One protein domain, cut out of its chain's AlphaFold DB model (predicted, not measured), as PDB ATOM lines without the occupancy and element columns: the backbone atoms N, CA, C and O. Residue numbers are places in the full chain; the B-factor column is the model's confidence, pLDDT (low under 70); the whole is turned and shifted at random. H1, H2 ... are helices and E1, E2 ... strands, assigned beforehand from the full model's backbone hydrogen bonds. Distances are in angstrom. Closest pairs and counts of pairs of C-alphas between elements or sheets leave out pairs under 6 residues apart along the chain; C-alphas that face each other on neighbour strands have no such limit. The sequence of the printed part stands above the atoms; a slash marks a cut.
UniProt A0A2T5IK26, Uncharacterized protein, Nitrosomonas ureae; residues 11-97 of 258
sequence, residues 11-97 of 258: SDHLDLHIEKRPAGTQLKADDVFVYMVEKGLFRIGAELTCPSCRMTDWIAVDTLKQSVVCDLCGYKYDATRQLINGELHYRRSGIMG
ATOM      1  N   SER A  11     173.953 244.398 156.341       77.00
ATOM      2  CA  SER A  11     174.223 244.998 157.654       77.00
ATOM      3  C   SER A  11     173.959 244.065 158.835       77.00
ATOM      4  O   SER A  11     174.596 244.212 159.872       77.00
ATOM      5  N   ASP A  12     173.059 243.101 158.673       77.12
ATOM      6  CA  ASP A  12     172.632 242.184 159.733       77.12
ATOM      7  C   ASP A  12     173.600 240.989 159.851       77.12
ATOM      8  O   ASP A  12     173.478 240.130 160.723       77.12
ATOM      9  N   HIS A  13     174.598 240.937 158.963       78.31
ATOM     10  CA  HIS A  13     175.509 239.815 158.759       78.31
ATOM     11  C   HIS A  13     176.987 240.244 158.756       78.31
ATOM     12  O   HIS A  13     177.851 239.522 158.263       78.31
ATOM     13  N   LEU A  14     177.314 241.407 159.326       78.94
ATOM     14  CA  LEU A  14     178.683 241.943 159.333       78.94
ATOM     15  C   LEU A  14     179.680 241.089 160.136       78.94
ATOM     16  O   LEU A  14     180.884 241.137 159.871       78.94
ATOM     17  N   ASP A  15     179.183 240.279 161.070       77.38
ATOM     18  CA  ASP A  15     179.994 239.423 161.941       77.38
ATOM     19  C   ASP A  15     180.065 237.963 161.460       77.38
ATOM     20  O   ASP A  15     180.687 237.117 162.108       77.38
ATOM     21  N   LEU A  16     179.456 237.642 160.309       79.88
ATOM     22  CA  LEU A  16     179.455 236.282 159.766       79.88
ATOM     23  C   LEU A  16     180.886 235.829 159.469       79.88
ATOM     24  O   LEU A  16     181.645 236.501 158.765       79.88
ATOM     25  N   HIS A  17     181.270 234.678 160.019       78.44
ATOM     26  CA  HIS A  17     182.606 234.131 159.837       78.44
ATOM     27  C   HIS A  17     182.696 233.342 158.530       78.44
ATOM     28  O   HIS A  17     182.139 232.255 158.414       78.44
ATOM     29  N   ILE A  18     183.424 233.899 157.566       79.69
ATOM     30  CA  ILE A  18     183.686 233.275 156.265       79.69
ATOM     31  C   ILE A  18     185.137 232.777 156.188       79.69
ATOM     32  O   ILE A  18     185.399 231.657 155.760       79.69
ATOM     33  N   GLU A  19     186.076 233.588 156.676       79.38
ATOM     34  CA  GLU A  19     187.500 233.272 156.747       79.38
ATOM     35  C   GLU A  19     188.173 233.966 157.942       79.38
ATOM     36  O   GLU A  19     187.599 234.855 158.592       79.38
ATOM     37  N   LYS A  20     189.411 233.558 158.242       76.56
ATOM     38  CA  LYS A  20     190.211 234.128 159.329       76.56
ATOM     39  C   LYS A  20     190.571 235.580 159.009       76.56
ATOM     40  O   LYS A  20     191.348 235.840 158.098       76.56
ATOM     41  N   ARG A  21     190.073 236.509 159.825       75.44
ATOM     42  CA  ARG A  21     190.317 237.951 159.693       75.44
ATOM     43  C   ARG A  21     190.936 238.539 160.966       75.44
ATOM     44  O   ARG A  21     190.822 237.922 162.030       75.44
ATOM     45  N   PRO A  22     191.627 239.690 160.878       77.75
ATOM     46  CA  PRO A  22     192.122 240.402 162.052       77.75
ATOM     47  C   PRO A  22     190.991 240.724 163.038       77.75
ATOM     48  O   PRO A  22     189.858 240.991 162.643       77.75
ATOM     49  N   ALA A  23     191.290 240.697 164.336       69.00
ATOM     50  CA  ALA A  23     190.292 241.006 165.355       69.00
ATOM     51  C   ALA A  23     189.768 242.445 165.183       69.00
ATOM     52  O   ALA A  23     190.557 243.383 165.076       69.00
ATOM     53  N   GLY A  24     188.441 242.609 165.163       71.50
ATOM     54  CA  GLY A  24     187.774 243.914 165.055       71.50
ATOM     55  C   GLY A  24     187.448 244.385 163.632       71.50
ATOM     56  O   GLY A  24     186.951 245.498 163.478       71.50
ATOM     57  N   THR A  25     187.693 243.580 162.591       78.06
ATOM     58  CA  THR A  25     187.284 243.921 161.216       78.06
ATOM     59  C   THR A  25     185.906 243.357 160.878       78.06
ATOM     60  O   THR A  25     185.705 242.145 160.959       78.06
ATOM     61  N   GLN A  26     184.991 244.222 160.443       79.75
ATOM     62  CA  GLN A  26     183.671 243.836 159.931       79.75
ATOM     63  C   GLN A  26     183.758 243.269 158.507       79.75
ATOM     64  O   GLN A  26     184.666 243.613 157.747       79.75
ATOM     65  N   LEU A  27     182.809 242.403 158.147       81.81
ATOM     66  CA  LEU A  27     182.672 241.839 156.803       81.81
ATOM     67  C   LEU A  27     182.231 242.897 155.795       81.81
ATOM     68  O   LEU A  27     181.248 243.599 156.024       81.81
ATOM     69  N   LYS A  28     182.931 242.988 154.662       84.44
ATOM     70  CA  LYS A  28     182.506 243.801 153.521       84.44
ATOM     71  C   LYS A  28     181.875 242.922 152.451       84.44
ATOM     72  O   LYS A  28     182.190 241.739 152.340       84.44
ATOM     73  N   ALA A  29     180.997 243.514 151.643       82.31
ATOM     74  CA  ALA A  29     180.363 242.811 150.530       82.31
ATOM     75  C   ALA A  29     181.406 242.257 149.540       82.31
ATOM     76  O   ALA A  29     181.252 241.139 149.056       82.31
ATOM     77  N   ASP A  30     182.496 242.998 149.320       84.31
ATOM     78  CA  ASP A  30     183.604 242.582 148.455       84.31
ATOM     79  C   ASP A  30     184.291 241.307 148.968       84.31
ATOM     80  O   ASP A  30     184.570 240.408 148.177       84.31
ATOM     81  N   ASP A  31     184.492 241.181 150.286       84.06
ATOM     82  CA  ASP A  31     185.103 239.990 150.897       84.06
ATOM     83  C   ASP A  31     184.219 238.751 150.664       84.06
ATOM     84  O   ASP A  31     184.704 237.676 150.310       84.06
ATOM     85  N   VAL A  32     182.894 238.911 150.800       84.69
ATOM     86  CA  VAL A  32     181.926 237.840 150.509       84.69
ATOM     87  C   VAL A  32     181.953 237.468 149.037       84.69
ATOM     88  O   VAL A  32     181.956 236.286 148.700       84.69
ATOM     89  N   PHE A  33     181.983 238.463 148.155       83.19
ATOM     90  CA  PHE A  33     182.001 238.233 146.721       83.19
ATOM     91  C   PHE A  33     183.255 237.464 146.291       83.19
ATOM     92  O   PHE A  33     183.141 236.451 145.600       83.19
ATOM     93  N   VAL A  34     184.435 237.882 146.760       85.00
ATOM     94  CA  VAL A  34     185.706 237.186 146.504       85.00
ATOM     95  C   VAL A  34     185.653 235.754 147.025       85.00
ATOM     96  O   VAL A  34     185.998 234.826 146.292       85.00
ATOM     97  N   TYR A  35     185.137 235.547 148.237       84.69
ATOM     98  CA  TYR A  35     184.962 234.207 148.787       84.69
ATOM     99  C   TYR A  35     184.022 233.337 147.937       84.69
ATOM    100  O   TYR A  35     184.313 232.171 147.672       84.69
ATOM    101  N   MET A  36     182.899 233.885 147.463       82.56
ATOM    102  CA  MET A  36     181.963 233.156 146.599       82.56
ATOM    103  C   MET A  36     182.583 232.807 145.237       82.56
ATOM    104  O   MET A  36     182.317 231.724 144.710       82.56
ATOM    105  N   VAL A  37     183.428 233.678 144.678       85.44
ATOM    106  CA  VAL A  37     184.217 233.379 143.472       85.44
ATOM    107  C   VAL A  37     185.235 232.268 143.754       85.44
ATOM    108  O   VAL A  37     185.323 231.320 142.976       85.44
ATOM    109  N   GLU A  38     185.942 232.311 144.889       84.12
ATOM    110  CA  GLU A  38     186.901 231.271 145.296       84.12
ATOM    111  C   GLU A  38     186.227 229.901 145.471       84.12
ATOM    112  O   GLU A  38     186.742 228.881 145.014       84.12
ATOM    113  N   LYS A  39     185.032 229.863 146.075       82.38
ATOM    114  CA  LYS A  39     184.225 228.633 146.190       82.38
ATOM    115  C   LYS A  39     183.561 228.212 144.880       82.38
ATOM    116  O   LYS A  39     182.856 227.206 144.852       82.38
ATOM    117  N   GLY A  40     183.784 228.952 143.796       75.94
ATOM    118  CA  GLY A  40     183.284 228.641 142.464       75.94
ATOM    119  C   GLY A  40     181.784 228.854 142.295       75.94
ATOM    120  O   GLY A  40     181.247 228.378 141.297       75.94
ATOM    121  N   LEU A  41     181.104 229.547 143.220       80.69
ATOM    122  CA  LEU A  41     179.680 229.902 143.108       80.69
ATOM    123  C   LEU A  41     179.451 230.930 141.999       80.69
ATOM    124  O   LEU A  41     178.459 230.843 141.275       80.69
ATOM    125  N   PHE A  42     180.386 231.866 141.835       84.12
ATOM    126  CA  PHE A  42     180.446 232.761 140.687       84.12
ATOM    127  C   PHE A  42     181.645 232.409 139.820       84.12
ATOM    128  O   PHE A  42     182.754 232.216 140.313       84.12
ATOM    129  N   ARG A  43     181.421 232.352 138.511       84.12
ATOM    130  CA  ARG A  43     182.472 232.229 137.508       84.12
ATOM    131  C   ARG A  43     182.565 233.517 136.719       84.12
ATOM    132  O   ARG A  43     181.551 234.143 136.423       84.12
ATOM    133  N   ILE A  44     183.789 233.889 136.379       87.38
ATOM    134  CA  ILE A  44     184.089 235.029 135.523       87.38
ATOM    135  C   ILE A  44     184.116 234.584 134.058       87.38
ATOM    136  O   ILE A  44     184.625 233.506 133.737       87.38
ATOM    137  N   GLY A  45     183.553 235.398 133.173       87.25
ATOM    138  CA  GLY A  45     183.470 235.127 131.740       87.25
ATOM    139  C   GLY A  45     183.271 236.401 130.934       87.25
ATOM    140  O   GLY A  45     183.120 237.480 131.498       87.25
ATOM    141  N   ALA A  46     183.286 236.269 129.615       86.94
ATOM    142  CA  ALA A  46     183.011 237.353 128.684       86.94
ATOM    143  C   ALA A  46     181.723 237.049 127.915       86.94
ATOM    144  O   ALA A  46     181.489 235.904 127.521       86.94
ATOM    145  N   GLU A  47     180.906 238.073 127.687       86.38
ATOM    146  CA  GLU A  47     179.777 237.979 126.765       86.38
ATOM    147  C   GLU A  47     180.275 238.210 125.337       86.38
ATOM    148  O   GLU A  47     180.880 239.236 125.028       86.38
ATOM    149  N   LEU A  48     180.045 237.231 124.467       84.81
ATOM    150  CA  LEU A  48     180.451 237.264 123.073       84.81
ATOM    151  C   LEU A  48     179.230 237.111 122.173       84.81
ATOM    152  O   LEU A  48     178.439 236.180 122.307       84.81
ATOM    153  N   THR A  49     179.092 238.007 121.203       84.69
ATOM    154  CA  THR A  49     178.039 237.946 120.195       84.69
ATOM    155  C   THR A  49     178.544 237.215 118.959       84.69
ATOM    156  O   THR A  49     179.503 237.633 118.302       84.69
ATOM    157  N   CYS A  50     177.877 236.125 118.584       84.62
ATOM    158  CA  CYS A  50     178.230 235.400 117.373       84.62
ATOM    159  C   CYS A  50     177.946 236.261 116.125       84.62
ATOM    160  O   CYS A  50     176.809 236.695 115.933       84.62
ATOM    161  N   PRO A  51     178.908 236.460 115.203       86.56
ATOM    162  CA  PRO A  51     178.678 237.249 113.990       86.56
ATOM    163  C   PRO A  51     177.718 236.577 112.993       86.56
ATOM    164  O   PRO A  51     177.162 237.258 112.135       86.56
ATOM    165  N   SER A  52     177.517 235.255 113.099       85.50
ATOM    166  CA  SER A  52     176.658 234.481 112.195       85.50
ATOM    167  C   SER A  52     175.193 234.481 112.643       85.50
ATOM    168  O   SER A  52     174.326 234.918 111.895       85.50
ATOM    169  N   CYS A  53     174.898 234.013 113.863       85.31
ATOM    170  CA  CYS A  53     173.521 233.937 114.374       85.31
ATOM    171  C   CYS A  53     173.089 235.164 115.194       85.31
ATOM    172  O   CYS A  53     171.916 235.268 115.537       85.31
ATOM    173  N   ARG A  54     174.012 236.093 115.494       83.75
ATOM    174  CA  ARG A  54     173.788 237.316 116.294       83.75
ATOM    175  C   ARG A  54     173.292 237.076 117.722       83.75
ATOM    176  O   ARG A  54     172.833 238.012 118.366       83.75
ATOM    177  N   MET A  55     173.414 235.851 118.219       77.94
ATOM    178  CA  MET A  55     173.111 235.517 119.607       77.94
ATOM    179  C   MET A  55     174.311 235.847 120.491       77.94
ATOM    180  O   MET A  55     175.455 235.585 120.102       77.94
ATOM    181  N   THR A  56     174.038 236.420 121.660       81.75
ATOM    182  CA  THR A  56     175.034 236.636 122.712       81.75
ATOM    183  C   THR A  56     175.128 235.387 123.567       81.75
ATOM    184  O   THR A  56     174.108 234.836 123.979       81.75
ATOM    185  N   ASP A  57     176.351 234.950 123.810       78.56
ATOM    186  CA  ASP A  57     176.671 233.802 124.637       78.56
ATOM    187  C   ASP A  57     177.690 234.211 125.701       78.56
ATOM    188  O   ASP A  57     178.540 235.070 125.458       78.56
ATOM    189  N   TRP A  58     177.603 233.617 126.886       85.12
ATOM    190  CA  TRP A  58     178.538 233.888 127.974       85.12
ATOM    191  C   TRP A  58     179.557 232.757 128.037       85.12
ATOM    192  O   TRP A  58     179.197 231.603 128.258       85.12
ATOM    193  N   ILE A  59     180.836 233.091 127.875       82.31
ATOM    194  CA  ILE A  59     181.919 232.109 127.857       82.31
ATOM    195  C   ILE A  59     182.847 232.364 129.036       82.31
ATOM    196  O   ILE A  59     183.421 233.443 129.183       82.31
ATOM    197  N   ALA A  60     183.006 231.343 129.876       84.12
ATOM    198  CA  ALA A  60     183.877 231.387 131.040       84.12
ATOM    199  C   ALA A  60     185.347 231.618 130.642       84.12
ATOM    200  O   ALA A  60     185.817 231.109 129.622       84.12
ATOM    201  N   VAL A  61     186.089 232.373 131.463       85.75
ATOM    202  CA  VAL A  61     187.496 232.740 131.193       85.75
ATOM    203  C   VAL A  61     188.406 231.513 131.058       85.75
ATOM    204  O   VAL A  61     189.356 231.546 130.283       85.75
ATOM    205  N   ASP A  62     188.103 230.420 131.760       82.56
ATOM    206  CA  ASP A  62     188.836 229.147 131.662       82.56
ATOM    207  C   ASP A  62     188.730 228.487 130.273       82.56
ATOM    208  O   ASP A  62     189.626 227.758 129.848       82.56
ATOM    209  N   THR A  63     187.645 228.768 129.556       83.56
ATOM    210  CA  THR A  63     187.304 228.186 128.254       83.56
ATOM    211  C   THR A  63     187.541 229.173 127.109       83.56
ATOM    212  O   THR A  63     187.629 228.778 125.942       83.56
ATOM    213  N   LEU A  64     187.672 230.459 127.437       83.25
ATOM    214  CA  LEU A  64     187.795 231.554 126.495       83.25
ATOM    215  C   LEU A  64     189.070 231.433 125.649       83.25
ATOM    216  O   LEU A  64     190.191 231.351 126.152       83.25
ATOM    217  N   LYS A  65     188.895 231.438 124.328       83.00
ATOM    218  CA  LYS A  65     189.969 231.336 123.331       83.00
ATOM    219  C   LYS A  65     189.828 232.464 122.315       83.00
ATOM    220  O   LYS A  65     188.738 232.987 122.123       83.00
ATOM    221  N   GLN A  66     190.909 232.797 121.609       83.19
ATOM    222  CA  GLN A  66     190.841 233.744 120.482       83.19
ATOM    223  C   GLN A  66     189.887 233.245 119.393       83.19
ATOM    224  O   GLN A  66     189.098 234.011 118.856       83.19
ATOM    225  N   SER A  67     189.920 231.940 119.104       86.75
ATOM    226  CA  SER A  67     188.971 231.311 118.195       86.75
ATOM    227  C   SER A  67     187.935 230.508 118.974       86.75
ATOM    228  O   SER A  67     188.266 229.493 119.591       86.75
ATOM    229  N   VAL A  68     186.692 230.977 118.920       85.38
ATOM    230  CA  VAL A  68     185.538 230.430 119.638       85.38
ATOM    231  C   VAL A  68     184.602 229.757 118.641       85.38
ATOM    232  O   VAL A  68     184.410 230.248 117.528       85.38
ATOM    233  N   VAL A  69     184.026 228.625 119.034       86.25
ATOM    234  CA  VAL A  69     182.934 227.969 118.306       86.25
ATOM    235  C   VAL A  69     181.637 228.337 119.014       86.25
ATOM    236  O   VAL A  69     181.566 228.231 120.229       86.25
ATOM    237  N   CYS A  70     180.639 228.818 118.277       81.94
ATOM    238  CA  CYS A  70     179.331 229.130 118.848       81.94
ATOM    239  C   CYS A  70     178.575 227.843 119.206       81.94
ATOM    240  O   CYS A  70     178.345 227.024 118.316       81.94
ATOM    241  N   ASP A  71     178.113 227.712 120.449       78.44
ATOM    242  CA  ASP A  71     177.388 226.518 120.917       78.44
ATOM    243  C   ASP A  71     176.009 226.350 120.257       78.44
ATOM    244  O   ASP A  71     175.500 225.239 120.133       78.44
ATOM    245  N   LEU A  72     175.417 227.443 119.764       77.31
ATOM    246  CA  LEU A  72     174.099 227.422 119.124       77.31
ATOM    247  C   LEU A  72     174.145 227.033 117.640       77.31
ATOM    248  O   LEU A  72     173.289 226.293 117.169       77.31
ATOM    249  N   CYS A  73     175.107 227.564 116.876       81.50
ATOM    250  CA  CYS A  73     175.151 227.378 115.416       81.50
ATOM    251  C   CYS A  73     176.413 226.675 114.899       81.50
ATOM    252  O   CYS A  73     176.527 226.432 113.700       81.50
ATOM    253  N   GLY A  74     177.384 226.385 115.766       84.00
ATOM    254  CA  GLY A  74     178.647 225.739 115.404       84.00
ATOM    255  C   GLY A  74     179.619 226.617 114.607       84.00
ATOM    256  O   GLY A  74     180.684 226.145 114.207       84.00
ATOM    257  N   TYR A  75     179.293 227.891 114.353       86.06
ATOM    258  CA  TYR A  75     180.169 228.783 113.594       86.06
ATOM    259  C   TYR A  75     181.419 229.143 114.400       86.06
ATOM    260  O   TYR A  75     181.326 229.621 115.532       86.06
ATOM    261  N   LYS A  76     182.593 228.943 113.793       88.12
ATOM    262  CA  LYS A  76     183.887 229.297 114.376       88.12
ATOM    263  C   LYS A  76     184.263 230.722 113.981       88.12
ATOM    264  O   LYS A  76     184.395 231.012 112.795       88.12
ATOM    265  N   TYR A  77     184.465 231.593 114.962       86.94
ATOM    266  CA  TYR A  77     184.818 232.995 114.745       86.94
ATOM    267  C   TYR A  77     185.987 233.435 115.630       86.94
ATOM    268  O   TYR A  77     186.338 232.771 116.607       86.94
ATOM    269  N   ASP A  78     186.622 234.541 115.244       87.75
ATOM    270  CA  ASP A  78     187.656 235.202 116.039       87.75
ATOM    271  C   ASP A  78     186.999 236.219 116.984       87.75
ATOM    272  O   ASP A  78     186.398 237.205 116.545       87.75
ATOM    273  N   ALA A  79     187.094 235.951 118.284       83.56
ATOM    274  CA  ALA A  79     186.514 236.764 119.344       83.56
ATOM    275  C   ALA A  79     187.406 237.953 119.748       83.56
ATOM    276  O   ALA A  79     186.961 238.816 120.501       83.56
ATOM    277  N   THR A  80     188.637 238.062 119.231       82.88
ATOM    278  CA  THR A  80     189.644 239.039 119.689       82.88
ATOM    279  C   THR A  80     189.134 240.482 119.665       82.88
ATOM    280  O   THR A  80     189.346 241.229 120.615       82.88
ATOM    281  N   ARG A  81     188.397 240.886 118.620       81.44
ATOM    282  CA  ARG A  81     187.831 242.248 118.531       81.44
ATOM    283  C   ARG A  81     186.800 242.548 119.617       81.44
ATOM    284  O   ARG A  81     186.707 243.690 120.050       81.44
ATOM    285  N   GLN A  82     186.034 241.543 120.025       80.88
ATOM    286  CA  GLN A  82     185.041 241.682 121.087       80.88
ATOM    287  C   GLN A  82     185.710 241.643 122.460       80.88
ATOM    288  O   GLN A  82     185.289 242.361 123.349       80.88
ATOM    289  N   LEU A  83     186.807 240.894 122.604       80.50
ATOM    290  CA  LEU A  83     187.573 240.817 123.849       80.50
ATOM    291  C   LEU A  83     188.378 242.078 124.165       80.50
ATOM    292  O   LEU A  83     188.538 242.404 125.334       80.50
ATOM    293  N   ILE A  84     188.862 242.806 123.155       79.94
ATOM    294  CA  ILE A  84     189.593 244.070 123.374       79.94
ATOM    295  C   ILE A  84     188.694 245.133 124.023       79.94
ATOM    296  O   ILE A  84     189.168 245.916 124.841       79.94
ATOM    297  N   ASN A  85     187.409 245.149 123.668       73.12
ATOM    298  CA  ASN A  85     186.430 246.115 124.169       73.12
ATOM    299  C   ASN A  85     185.424 245.487 125.151       73.12
ATOM    300  O   ASN A  85     184.437 246.129 125.498       73.12
ATOM    301  N   GLY A  86     185.624 244.223 125.521       71.25
ATOM    302  CA  GLY A  86     184.655 243.436 126.268       71.25
ATOM    303  C   GLY A  86     184.837 243.611 127.766       71.25
ATOM    304  O   GLY A  86     185.955 243.526 128.276       71.25
ATOM    305  N   GLU A  87     183.733 243.818 128.475       81.75
ATOM    306  CA  GLU A  87     183.714 243.741 129.930       81.75
ATOM    307  C   GLU A  87     183.635 242.275 130.376       81.75
ATOM    308  O   GLU A  87     183.063 241.412 129.702       81.75
ATOM    309  N   LEU A  88     184.252 241.974 131.519       84.00
ATOM    310  CA  LEU A  88     184.121 240.666 132.149       84.00
ATOM    311  C   LEU A  88     182.878 240.667 133.034       84.00
ATOM    312  O   LEU A  88     182.719 241.519 133.907       84.00
ATOM    313  N   HIS A  89     182.031 239.665 132.842       85.00
ATOM    314  CA  HIS A  89     180.800 239.472 133.587       85.00
ATOM    315  C   HIS A  89     180.897 238.225 134.460       85.00
ATOM    316  O   HIS A  89     181.427 237.184 134.056       85.00
ATOM    317  N   TYR A  90     180.341 238.317 135.664       85.25
ATOM    318  CA  TYR A  90     180.230 237.187 136.573       85.25
ATOM    319  C   TYR A  90     178.878 236.505 136.403       85.25
ATOM    320  O   TYR A  90     177.834 237.153 136.447       85.25
ATOM    321  N   ARG A  91     178.895 235.179 136.269       79.12
ATOM    322  CA  ARG A  91     177.695 234.343 136.208       79.12
ATOM    323  C   ARG A  91     177.717 233.329 137.343       79.12
ATOM    324  O   ARG A  91     178.771 232.812 137.710       79.12
ATOM    325  N   ARG A  92     176.549 233.042 137.920       81.50
ATOM    326  CA  ARG A  92     176.394 231.943 138.888       81.50
ATOM    327  C   ARG A  92     176.749 230.617 138.209       81.50
ATOM    328  O   ARG A  92     176.537 230.474 137.008       81.50
ATOM    329  N   SER A  93     177.284 229.658 138.951       71.81
ATOM    330  CA  SER A  93     177.682 228.351 138.422       71.81
ATOM    331  C   SER A  93     176.685 227.240 138.789       71.81
ATOM    332  O   SER A  93     175.875 227.373 139.710       71.81
ATOM    333  N   GLY A  94     176.737 226.124 138.054       66.12
ATOM    334  CA  GLY A  94     175.950 224.920 138.346       66.12
ATOM    335  C   GLY A  94     174.433 225.146 138.305       66.12
ATOM    336  O   GLY A  94     173.940 225.933 137.501       66.12
ATOM    337  N   ILE A  95     173.696 224.478 139.202       57.62
ATOM    338  CA  ILE A  95     172.230 224.604 139.345       57.62
ATOM    339  C   ILE A  95     171.790 226.056 139.621       57.62
ATOM    340  O   ILE A  95     170.711 226.464 139.210       57.62
ATOM    341  N   MET A  96     172.643 226.863 140.264       56.47
ATOM    342  CA  MET A  96     172.365 228.280 140.543       56.47
ATOM    343  C   MET A  96     172.624 229.192 139.331       56.47
ATOM    344  O   MET A  96     172.184 230.343 139.316       56.47
ATOM    345  N   GLY A  97     173.373 228.694 138.342       56.38
ATOM    346  CA  GLY A  97     173.718 229.357 137.083       56.38
ATOM    347  C   GLY A  97     172.865 228.960 135.889       56.38
ATOM    348  O   GLY A  97     172.857 229.675 134.882       56.38
TER     349      GLY A  97
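Overview. This is residues 11 to 97 of the 258 residues of an uncharacterized protein of Nitrosomonas ureae (UniProt A0A2T5IK26). The printed part is a long, thin string of parts: a strongly twisted antiparallel sheet of three strands, E2, E1 and E5, forms the middle, the helix H1 leads from it toward a loop of residues 11 to 28 at one end, and the small hairpin E3 and E4 lies toward the other end. The short helix H2 only grazes the sheet, and the links between the named elements are tight or short. There are 87 residues printed, with two named helices and five named strands in the order H1, E1, E2, E3, E4, H2, E5; the sheets run E2, E1, E5 and E3, E4, both antiparallel. The class is mixed, helices and strands, with under half of the residues, 39 of 87, in named elements. The whole is only just loose, close to extended, with a radius of gyration of the C-alphas of 17.6 A, and its elongated outline spans 54 by 28 by 20 A.

Along the chain. Residues 11 to 28 form a long stretch with no named element, beginning at C-alpha 11 at (174.223, 244.998, 157.654). H1 covers residues 29 to 38 and is 14.3 A long, starting with C-alpha 29 at (180.363, 242.811, 150.530). E1 covers residues 42 to 49 and is the longest strand, at 21.3 A from first to last C-alpha. E2, residues 56 to 60, is 13.2 A long. E3, residues 67 to 69, is 6.9 A long, and E4, residues 76 to 78, is 7.2 A long. H2, residues 80 to 84, is 6.2 A long. E5, residues 88 to 92, is 13.5 A long and ends with C-alpha 92 at (176.394, 231.943, 138.888).

Arrangement. In the sheet of three, E1 is the inner strand and E2 and E5 are the edge strands. E1 and E2 are a hairpin, antiparallel at 143 degrees, with N 48 and O 57 at 2.8 A, within hydrogen-bond range. E1 and E5 are antiparallel at 124 degrees, with N 43 and O 91 at 2.8 A and N 89 and O 45 at 2.8 A, within hydrogen-bond range. The sheet's C-alphas lie up to 5.1 A off their best plane. H1 is on this sheet, over E1, at a height over the sheet of 10.0 A, where the local plane is fitted to just 6 C-alphas. Its line rises 61 degrees out of that plane, and it stands up from the sheet. The closest C-alphas of H1 and E1 are those of Met 36 and Phe 42, 6.1 A apart. H2 only grazes the sheet with its residues 80 to 83; the closest C-alphas of H2 and E1 are those of Leu 48 and Gln 82, 6.7 A apart. E3 and E4 are a second hairpin, antiparallel at 148 degrees, with N 68 and O 77 at 2.9 A, within hydrogen-bond range. E3 and E4 are both apart from E1, and H1 is apart from H2. In H1 and H2 every O i to N i+4 pair is within hydrogen-bond range.

Size, cuts and confidence. The two C-alphas farthest apart are those of Ala 23 and Ser 52, at 55.3 A. The C-alphas of residues 11 to 28 lie 20 to 31 A from the mean of all C-alphas, while the centre of E5 lies 2.7 A from it. The printed part has no cut, and no link between named elements is long. The mean pLDDT of the printed part is 80.8; residue 23 and residues 94 to 97 are under 70 in this model.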